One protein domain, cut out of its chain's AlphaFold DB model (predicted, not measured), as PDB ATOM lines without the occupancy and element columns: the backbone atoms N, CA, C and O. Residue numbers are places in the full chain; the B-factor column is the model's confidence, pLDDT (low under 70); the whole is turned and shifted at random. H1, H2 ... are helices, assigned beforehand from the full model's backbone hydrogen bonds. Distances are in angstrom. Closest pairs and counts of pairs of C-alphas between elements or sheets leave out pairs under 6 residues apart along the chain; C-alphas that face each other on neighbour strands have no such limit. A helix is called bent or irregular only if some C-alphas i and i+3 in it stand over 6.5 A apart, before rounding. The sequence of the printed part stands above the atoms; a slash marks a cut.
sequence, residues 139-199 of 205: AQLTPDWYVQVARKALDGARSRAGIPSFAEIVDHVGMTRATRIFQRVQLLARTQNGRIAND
ATOM      1  N   ALA A 139     144.616 131.485 168.079       71.31
ATOM      2  CA  ALA A 139     143.239 131.053 167.842       71.31
ATOM      3  C   ALA A 139     142.657 130.148 168.947       71.31
ATOM      4  O   ALA A 139     141.449 130.121 169.121       71.31
ATOM      5  N   GLN A 140     143.493 129.414 169.690       68.44
ATOM      6  CA  GLN A 140     143.044 128.572 170.809       68.44
ATOM      7  C   GLN A 140     142.774 129.391 172.078       68.44
ATOM      8  O   GLN A 140     142.036 128.944 172.947       68.44
ATOM      9  N   LEU A 141     143.377 130.580 172.188       69.81
ATOM     10  CA  LEU A 141     143.191 131.498 173.314       69.81
ATOM     11  C   LEU A 141     142.026 132.464 173.085       69.81
ATOM     12  O   LEU A 141     141.501 133.023 174.042       69.81
ATOM     13  N   THR A 142     141.624 132.676 171.830       73.62
ATOM     14  CA  THR A 142     140.456 133.488 171.490       73.62
ATOM     15  C   THR A 142     139.206 132.618 171.506       73.62
ATOM     16  O   THR A 142     139.089 131.741 170.651       73.62
ATOM     17  N   PRO A 143     138.241 132.859 172.411       79.44
ATOM     18  CA  PRO A 143     136.949 132.197 172.330       79.44
ATOM     19  C   PRO A 143     136.304 132.474 170.969       79.44
ATOM     20  O   PRO A 143     136.328 133.615 170.498       79.44
ATOM     21  N   ASP A 144     135.684 131.465 170.356       77.00
ATOM     22  CA  ASP A 144     135.084 131.592 169.020       77.00
ATOM     23  C   ASP A 144     134.088 132.758 168.924       77.00
ATOM     24  O   ASP A 144     134.008 133.434 167.894       77.00
ATOM     25  N   TRP A 145     133.376 133.049 170.020       82.06
ATOM     26  CA  TRP A 145     132.432 134.165 170.084       82.06
ATOM     27  C   TRP A 145     133.113 135.519 169.846       82.06
ATOM     28  O   TRP A 145     132.556 136.375 169.159       82.06
ATOM     29  N   TYR A 146     134.334 135.715 170.349       81.12
ATOM     30  CA  TYR A 146     135.057 136.979 170.213       81.12
ATOM     31  C   TYR A 146     135.444 137.226 168.754       81.12
ATOM     32  O   TYR A 146     135.268 138.326 168.229       81.12
ATOM     33  N   VAL A 147     135.887 136.175 168.060       79.94
ATOM     34  CA  VAL A 147     136.226 136.235 166.632       79.94
ATOM     35  C   VAL A 147     134.991 136.564 165.791       79.94
ATOM     36  O   VAL A 147     135.078 137.361 164.858       79.94
ATOM     37  N   GLN A 148     133.833 135.988 166.121       81.25
ATOM     38  CA  GLN A 148     132.579 136.262 165.415       81.25
ATOM     39  C   GLN A 148     132.121 137.711 165.600       81.25
ATOM     40  O   GLN A 148     131.770 138.373 164.621       81.25
ATOM     41  N   VAL A 149     132.171 138.226 166.831       84.69
ATOM     42  CA  VAL A 149     131.820 139.621 167.133       84.69
ATOM     43  C   VAL A 149     132.776 140.583 166.430       84.69
ATOM     44  O   VAL A 149     132.319 141.511 165.764       84.69
ATOM     45  N   ALA A 150     134.086 140.334 166.503       84.06
ATOM     46  CA  ALA A 150     135.091 141.155 165.835       84.06
ATOM     47  C   ALA A 150     134.909 141.161 164.307       84.06
ATOM     48  O   ALA A 150     134.980 142.223 163.688       84.06
ATOM     49  N   ARG A 151     134.601 140.008 163.693       82.62
ATOM     50  CA  ARG A 151     134.278 139.921 162.257       82.62
ATOM     51  C   ARG A 151     133.037 140.730 161.907       82.62
ATOM     52  O   ARG A 151     133.104 141.564 161.014       82.62
ATOM     53  N   LYS A 152     131.944 140.559 162.653       85.38
ATOM     54  CA  LYS A 152     130.694 141.296 162.419       85.38
ATOM     55  C   LYS A 152     130.887 142.808 162.563       85.38
ATOM     56  O   LYS A 152     130.347 143.575 161.770       85.38
ATOM     57  N   ALA A 153     131.671 143.241 163.550       87.06
ATOM     58  CA  ALA A 153     132.013 144.645 163.742       87.06
ATOM     59  C   ALA A 153     132.859 145.195 162.579       87.06
ATOM     60  O   ALA A 153     132.594 146.301 162.107       87.06
ATOM     61  N   LEU A 154     133.833 144.419 162.088       85.56
ATOM     62  CA  LEU A 154     134.667 144.782 160.941       85.56
ATOM     63  C   LEU A 154     133.858 144.852 159.642       85.56
ATOM     64  O   LEU A 154     133.992 145.822 158.900       85.56
ATOM     65  N   ASP A 155     132.995 143.874 159.380       83.94
ATOM     66  CA  ASP A 155     132.125 143.852 158.200       83.94
ATOM     67  C   ASP A 155     131.129 145.020 158.234       83.94
ATOM     68  O   ASP A 155     130.931 145.700 157.230       83.94
ATOM     69  N   GLY A 156     130.591 145.342 159.416       85.12
ATOM     70  CA  GLY A 156     129.763 146.531 159.624       85.12
ATOM     71  C   GLY A 156     130.524 147.859 159.512       85.12
ATOM     72  O   GLY A 156     129.929 148.892 159.214       85.12
ATOM     73  N   ALA A 157     131.830 147.890 159.779       84.94
ATOM     74  CA  ALA A 157     132.666 149.069 159.541       84.94
ATOM     75  C   ALA A 157     133.013 149.221 158.050       84.94
ATOM     76  O   ALA A 157     132.972 150.330 157.525       84.94
ATOM     77  N   ARG A 158     133.288 148.109 157.358       78.69
ATOM     78  CA  ARG A 158     133.552 148.067 155.912       78.69
ATOM     79  C   ARG A 158     132.355 148.527 155.096       78.69
ATOM     80  O   ARG A 158     132.526 149.385 154.239       78.69
ATOM     81  N   SER A 159     131.159 148.034 155.416       79.62
ATOM     82  CA  SER A 159     129.928 148.463 154.745       79.62
ATOM     83  C   SER A 159     129.665 149.959 154.932       79.62
ATOM     84  O   SER A 159     129.334 150.645 153.972       79.62
ATOM     85  N   ARG A 160     129.908 150.500 156.137       83.12
ATOM     86  CA  ARG A 160     129.836 151.949 156.408       83.12
ATOM     87  C   ARG A 160     130.878 152.761 155.642       83.12
ATOM     88  O   ARG A 160     130.593 153.883 155.248       83.12
ATOM     89  N   ALA A 161     132.064 152.199 155.426       83.44
ATOM     90  CA  ALA A 161     133.117 152.804 154.617       83.44
ATOM     91  C   ALA A 161     132.917 152.599 153.099       83.44
ATOM     92  O   ALA A 161     133.771 153.015 152.321       83.44
ATOM     93  N   GLY A 162     131.832 151.939 152.669       83.88
ATOM     94  CA  GLY A 162     131.572 151.628 151.261       83.88
ATOM     95  C   GLY A 162     132.570 150.642 150.646       83.88
ATOM     96  O   GLY A 162     132.665 150.550 149.426       83.88
ATOM     97  N   ILE A 163     133.335 149.922 151.473       80.06
ATOM     98  CA  ILE A 163     134.296 148.921 151.012       80.06
ATOM     99  C   ILE A 163     133.522 147.618 150.793       80.06
ATOM    100  O   ILE A 163     133.041 147.046 151.778       80.06
ATOM    101  N   PRO A 164     133.403 147.133 149.544       76.31
ATOM    102  CA  PRO A 164     132.634 145.933 149.260       76.31
ATOM    103  C   PRO A 164     133.261 144.710 149.930       76.31
ATOM    104  O   PRO A 164     134.488 144.574 150.032       76.31
ATOM    105  N   SER A 165     132.414 143.800 150.405       78.38
ATOM    106  CA  SER A 165     132.866 142.528 150.964       78.38
ATOM    107  C   SER A 165     133.499 141.658 149.873       78.38
ATOM    108  O   SER A 165     133.218 141.811 148.689       78.38
ATOM    109  N   PHE A 166     134.356 140.704 150.238       72.31
ATOM    110  CA  PHE A 166     134.986 139.830 149.238       72.31
ATOM    111  C   PHE A 166     133.956 139.062 148.388       72.31
ATOM    112  O   PHE A 166     134.182 138.846 147.202       72.31
ATOM    113  N   ALA A 167     132.814 138.689 148.975       72.19
ATOM    114  CA  ALA A 167     131.712 138.070 148.244       72.19
ATOM    115  C   ALA A 167     131.100 139.036 147.219       72.19
ATOM    116  O   ALA A 167     130.913 138.663 146.069       72.19
ATOM    117  N   GLU A 168     130.879 140.292 147.605       73.81
ATOM    118  CA  GLU A 168     130.382 141.333 146.700       73.81
ATOM    119  C   GLU A 168     131.377 141.637 145.582       73.81
ATOM    120  O   GLU A 168     130.975 141.752 144.432       73.81
ATOM    121  N   ILE A 169     132.678 141.702 145.882       75.62
ATOM    122  CA  ILE A 169     133.729 141.889 144.870       75.62
ATOM    123  C   ILE A 169     133.701 140.734 143.863       75.62
ATOM    124  O   ILE A 169     133.748 140.957 142.657       75.62
ATOM    125  N   VAL A 170     133.598 139.494 144.340       76.12
ATOM    126  CA  VAL A 170     133.530 138.298 143.488       76.12
ATOM    127  C   VAL A 170     132.271 138.288 142.618       76.12
ATOM    128  O   VAL A 170     132.353 137.911 141.445       76.12
ATOM    129  N   ASP A 171     131.131 138.709 143.161       76.94
ATOM    130  CA  ASP A 171     129.871 138.839 142.428       76.94
ATOM    131  C   ASP A 171     129.956 139.948 141.373       76.94
ATOM    132  O   ASP A 171     129.542 139.744 140.232       76.94
ATOM    133  N   HIS A 172     130.574 141.082 141.709       69.38
ATOM    134  CA  HIS A 172     130.728 142.233 140.819       69.38
ATOM    135  C   HIS A 172     131.713 141.970 139.670       69.38
ATOM    136  O   HIS A 172     131.492 142.411 138.546       69.38
ATOM    137  N   VAL A 173     132.770 141.192 139.923       76.00
ATOM    138  CA  VAL A 173     133.738 140.742 138.904       76.00
ATOM    139  C   VAL A 173     133.201 139.528 138.114       76.00
ATOM    140  O   VAL A 173     133.833 139.063 137.167       76.00
ATOM    141  N   GLY A 174     132.018 138.999 138.461       68.75
ATOM    142  CA  GLY A 174     131.386 137.877 137.756       68.75
ATOM    143  C   GLY A 174     132.080 136.526 137.974       68.75
ATOM    144  O   GLY A 174     131.867 135.577 137.216       68.75
ATOM    145  N   MET A 175     132.899 136.400 139.021       67.62
ATOM    146  CA  MET A 175     133.665 135.187 139.339       67.62
ATOM    147  C   MET A 175     132.895 134.172 140.194       67.62
ATOM    148  O   MET A 175     133.458 133.156 140.599       67.62
ATOM    149  N   THR A 176     131.598 134.375 140.421       67.56
ATOM    150  CA  THR A 176     130.703 133.479 141.186       67.56
ATOM    151  C   THR A 176     130.773 132.011 140.777       67.56
ATOM    152  O   THR A 176     130.708 131.114 141.621       67.56
ATOM    153  N   ARG A 177     130.911 131.732 139.476       59.84
ATOM    154  CA  ARG A 177     131.057 130.356 138.974       59.84
ATOM    155  C   ARG A 177     132.429 129.769 139.316       59.84
ATOM    156  O   ARG A 177     132.504 128.617 139.737       59.84
ATOM    157  N   ALA A 178     133.493 130.563 139.197       64.94
ATOM    158  CA  ALA A 178     134.861 130.144 139.491       64.94
ATOM    159  C   ALA A 178     135.089 129.926 140.996       64.94
ATOM    160  O   ALA A 178     135.714 128.942 141.395       64.94
ATOM    161  N   THR A 179     134.516 130.776 141.849       67.88
ATOM    162  CA  THR A 179     134.633 130.641 143.306       67.88
ATOM    163  C   THR A 179     133.842 129.459 143.851       67.88
ATOM    164  O   THR A 179     134.346 128.781 144.743       67.88
ATOM    165  N   ARG A 180     132.678 129.113 143.280       66.38
ATOM    166  CA  ARG A 180     131.971 127.859 143.618       66.38
ATOM    167  C   ARG A 180     132.780 126.621 143.266       66.38
ATOM    168  O   ARG A 180     132.822 125.689 144.065       66.38
ATOM    169  N   ILE A 181     133.418 126.602 142.094       69.00
ATOM    170  CA  ILE A 181     134.299 125.496 141.694       69.00
ATOM    171  C   ILE A 181     135.461 125.394 142.685       69.00
ATOM    172  O   ILE A 181     135.704 124.321 143.228       69.00
ATOM    173  N   PHE A 182     136.109 126.513 143.008       70.25
ATOM    174  CA  PHE A 182     137.221 126.546 143.954       70.25
ATOM    175  C   PHE A 182     136.821 126.112 145.374       70.25
ATOM    176  O   PHE A 182     137.489 125.273 145.976       70.25
ATOM    177  N   GLN A 183     135.702 126.613 145.904       75.56
ATOM    178  CA  GLN A 183     135.173 126.218 147.214       75.56
ATOM    179  C   GLN A 183     134.811 124.730 147.255       75.56
ATOM    180  O   GLN A 183     135.095 124.055 148.243       75.56
ATOM    181  N   ARG A 184     134.236 124.195 146.170       68.19
ATOM    182  CA  ARG A 184     133.905 122.772 146.052       68.19
ATOM    183  C   ARG A 184     135.163 121.911 145.991       68.19
ATOM    184  O   ARG A 184     135.223 120.901 146.681       68.19
ATOM    185  N   VAL A 185     136.188 122.341 145.257       71.75
ATOM    186  CA  VAL A 185     137.504 121.683 145.227       71.75
ATOM    187  C   VAL A 185     138.163 121.703 146.610       71.75
ATOM    188  O   VAL A 185     138.659 120.672 147.054       71.75
ATOM    189  N   GLN A 186     138.108 122.819 147.346       72.31
ATOM    190  CA  GLN A 186     138.662 122.886 148.703       72.31
ATOM    191  C   GLN A 186     137.904 122.024 149.719       72.31
ATOM    192  O   GLN A 186     138.529 121.402 150.579       72.31
ATOM    193  N   LEU A 187     136.572 121.960 149.632       71.00
ATOM    194  CA  LEU A 187     135.767 121.070 150.475       71.00
ATOM    195  C   LEU A 187     136.090 119.604 150.186       71.00
ATOM    196  O   LEU A 187     136.316 118.838 151.122       71.00
ATOM    197  N   LEU A 188     136.196 119.232 148.909       70.31
ATOM    198  CA  LEU A 188     136.592 117.885 148.508       70.31
ATOM    199  C   LEU A 188     138.001 117.544 149.012       70.31
ATOM    200  O   LEU A 188     138.178 116.497 149.633       70.31
ATOM    201  N   ALA A 189     138.965 118.456 148.875       67.19
ATOM    202  CA  ALA A 189     140.320 118.274 149.394       67.19
ATOM    203  C   ALA A 189     140.352 118.091 150.924       67.19
ATOM    204  O   ALA A 189     141.087 117.250 151.434       67.19
ATOM    205  N   ARG A 190     139.514 118.817 151.680       63.25
ATOM    206  CA  ARG A 190     139.385 118.630 153.138       63.25
ATOM    207  C   ARG A 190     138.763 117.285 153.505       63.25
ATOM    208  O   ARG A 190     139.236 116.648 154.439       63.25
ATOM    209  N   THR A 191     137.740 116.839 152.775       66.75
ATOM    210  CA  THR A 191     137.131 115.517 153.007       66.75
ATOM    211  C   THR A 191     138.076 114.371 152.660       66.75
ATOM    212  O   THR A 191     138.087 113.366 153.364       66.75
ATOM    213  N   GLN A 192     138.903 114.527 151.621       61.06
ATOM    214  CA  GLN A 192     139.927 113.548 151.262       61.06
ATOM    215  C   GLN A 192     141.051 113.514 152.298       61.06
ATOM    216  O   GLN A 192     141.383 112.438 152.774       61.06
ATOM    217  N   ASN A 193     141.554 114.668 152.745       59.09
ATOM    218  CA  ASN A 193     142.562 114.724 153.810       59.09
ATOM    219  C   ASN A 193     142.043 114.173 155.150       59.09
ATOM    220  O   ASN A 193     142.802 113.550 155.883       59.09
ATOM    221  N   GLY A 194     140.756 114.365 155.462       58.19
ATOM    222  CA  GLY A 194     140.118 113.767 156.640       58.19
ATOM    223  C   GLY A 194     139.919 112.250 156.529       58.19
ATOM    224  O   GLY A 194     140.064 111.552 157.526       58.19
ATOM    225  N   ARG A 195     139.638 111.726 155.327       55.22
ATOM    226  CA  ARG A 195     139.586 110.274 155.073       55.22
ATOM    227  C   ARG A 195     140.966 109.628 155.156       55.22
ATOM    228  O   ARG A 195     141.119 108.683 155.910       55.22
ATOM    229  N   ILE A 196     141.977 110.211 154.509       55.78
ATOM    230  CA  ILE A 196     143.366 109.720 154.561       55.78
ATOM    231  C   ILE A 196     143.893 109.701 156.007       55.78
ATOM    232  O   ILE A 196     144.601 108.775 156.390       55.78
ATOM    233  N   ALA A 197     143.527 110.690 156.833       53.50
ATOM    234  CA  ALA A 197     143.898 110.714 158.249       53.50
ATOM    235  C   ALA A 197     143.219 109.607 159.084       53.50
ATOM    236  O   ALA A 197     143.832 109.109 160.025       53.50
ATOM    237  N   ASN A 198     141.987 109.213 158.742       56.59
ATOM    238  CA  ASN A 198     141.276 108.127 159.420       56.59
ATOM    239  C   ASN A 198     141.751 106.745 158.945       56.59
ATOM    240  O   ASN A 198     141.972 105.873 159.781       56.59
ATOM    241  N   ASP A 199     141.991 106.568 157.645       54.03
ATOM    242  CA  ASP A 199     142.486 105.309 157.072       54.03
ATOM    243  C   ASP A 199     143.918 104.997 157.566       54.03
ATOM    244  O   ASP A 199     144.239 103.857 157.892       54.03
TER     245      ASP A 199
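AT A GLANCE: This is residues 139 to 199 of the 205 residues of the protein "L51_S25_CI-B8 domain-containing protein" of Cyanidioschyzon merolae (strain 10D) (UniProt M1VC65). Two long helices, H1 and H3, make the two arms of an open, flat frame, and the short helix H2 stands between them at the place where the chain turns back. The arms run nearly opposite ways with a wide empty space between them, and residues 180 to 199 of H3 stick out free. The printed part has 61 residues with three named helices, in the order H1, H2, H3, and no named strand; its class is all helix. It is extended, with a radius of gyration of the C-alphas of 16.3 A, and the C-alphas span 48 by 37 by 10 A.

IN THESE COORDINATES: The printed part begins at Ala 139, and residues 139 to 143 come before the first named helix. H1 holds residues 144 to 160 and measures 24.5 A from first to last C-alpha; it begins with C-alpha 144 at (135.084, 131.592, 169.020) and ends with C-alpha 160 at (129.836, 151.949, 156.408). H2 follows with residues 166 to 172. H3 is the longest helix, residues 176 to 199, with 34.4 A from first to last C-alpha; its last C-alpha, 199, is at (142.486, 105.309, 157.072). No helix is bent or irregular.

HOW THE PARTS SIT: H1 touches no helix. H1 and H2 are apart, though a tight link of 5 residues joins them. H2 and H3 are joined by a tight link of 3 residues. H2 and H3 are close but not clearly touching, with 2 pairs of C-alphas within 8 A; their closest C-alphas, those of Val 170 and Thr 176, are 6.0 A apart. H2 and H3 run opposite ways at a steep tilt of 39 degrees, and their centres are 21.4 A apart. H1 and H3 are apart. In H1, H2 and H3 every backbone O i to N i+4 pair is within hydrogen-bond range.

THE WHOLE: The outline is flat, and the two C-alphas farthest apart, those of Ala 161 and Asp 199, are 48.5 A from each other. The first and last printed C-alphas, those of Ala 139 and Asp 199, are 27.9 A apart. Residues 148 to 154, which belong to H1, stand free. Residues 180 to 199, which belong to H3, stand free too. The printed part has no cut, and no link is long. The mean pLDDT of the printed part is 72.9; 23 residues are under 70, namely 140 to 141, 172, 174 to 181, 184 and 189 to 199. The mean pLDDT is 83 for H1, 74 for H2 and 64 for H3.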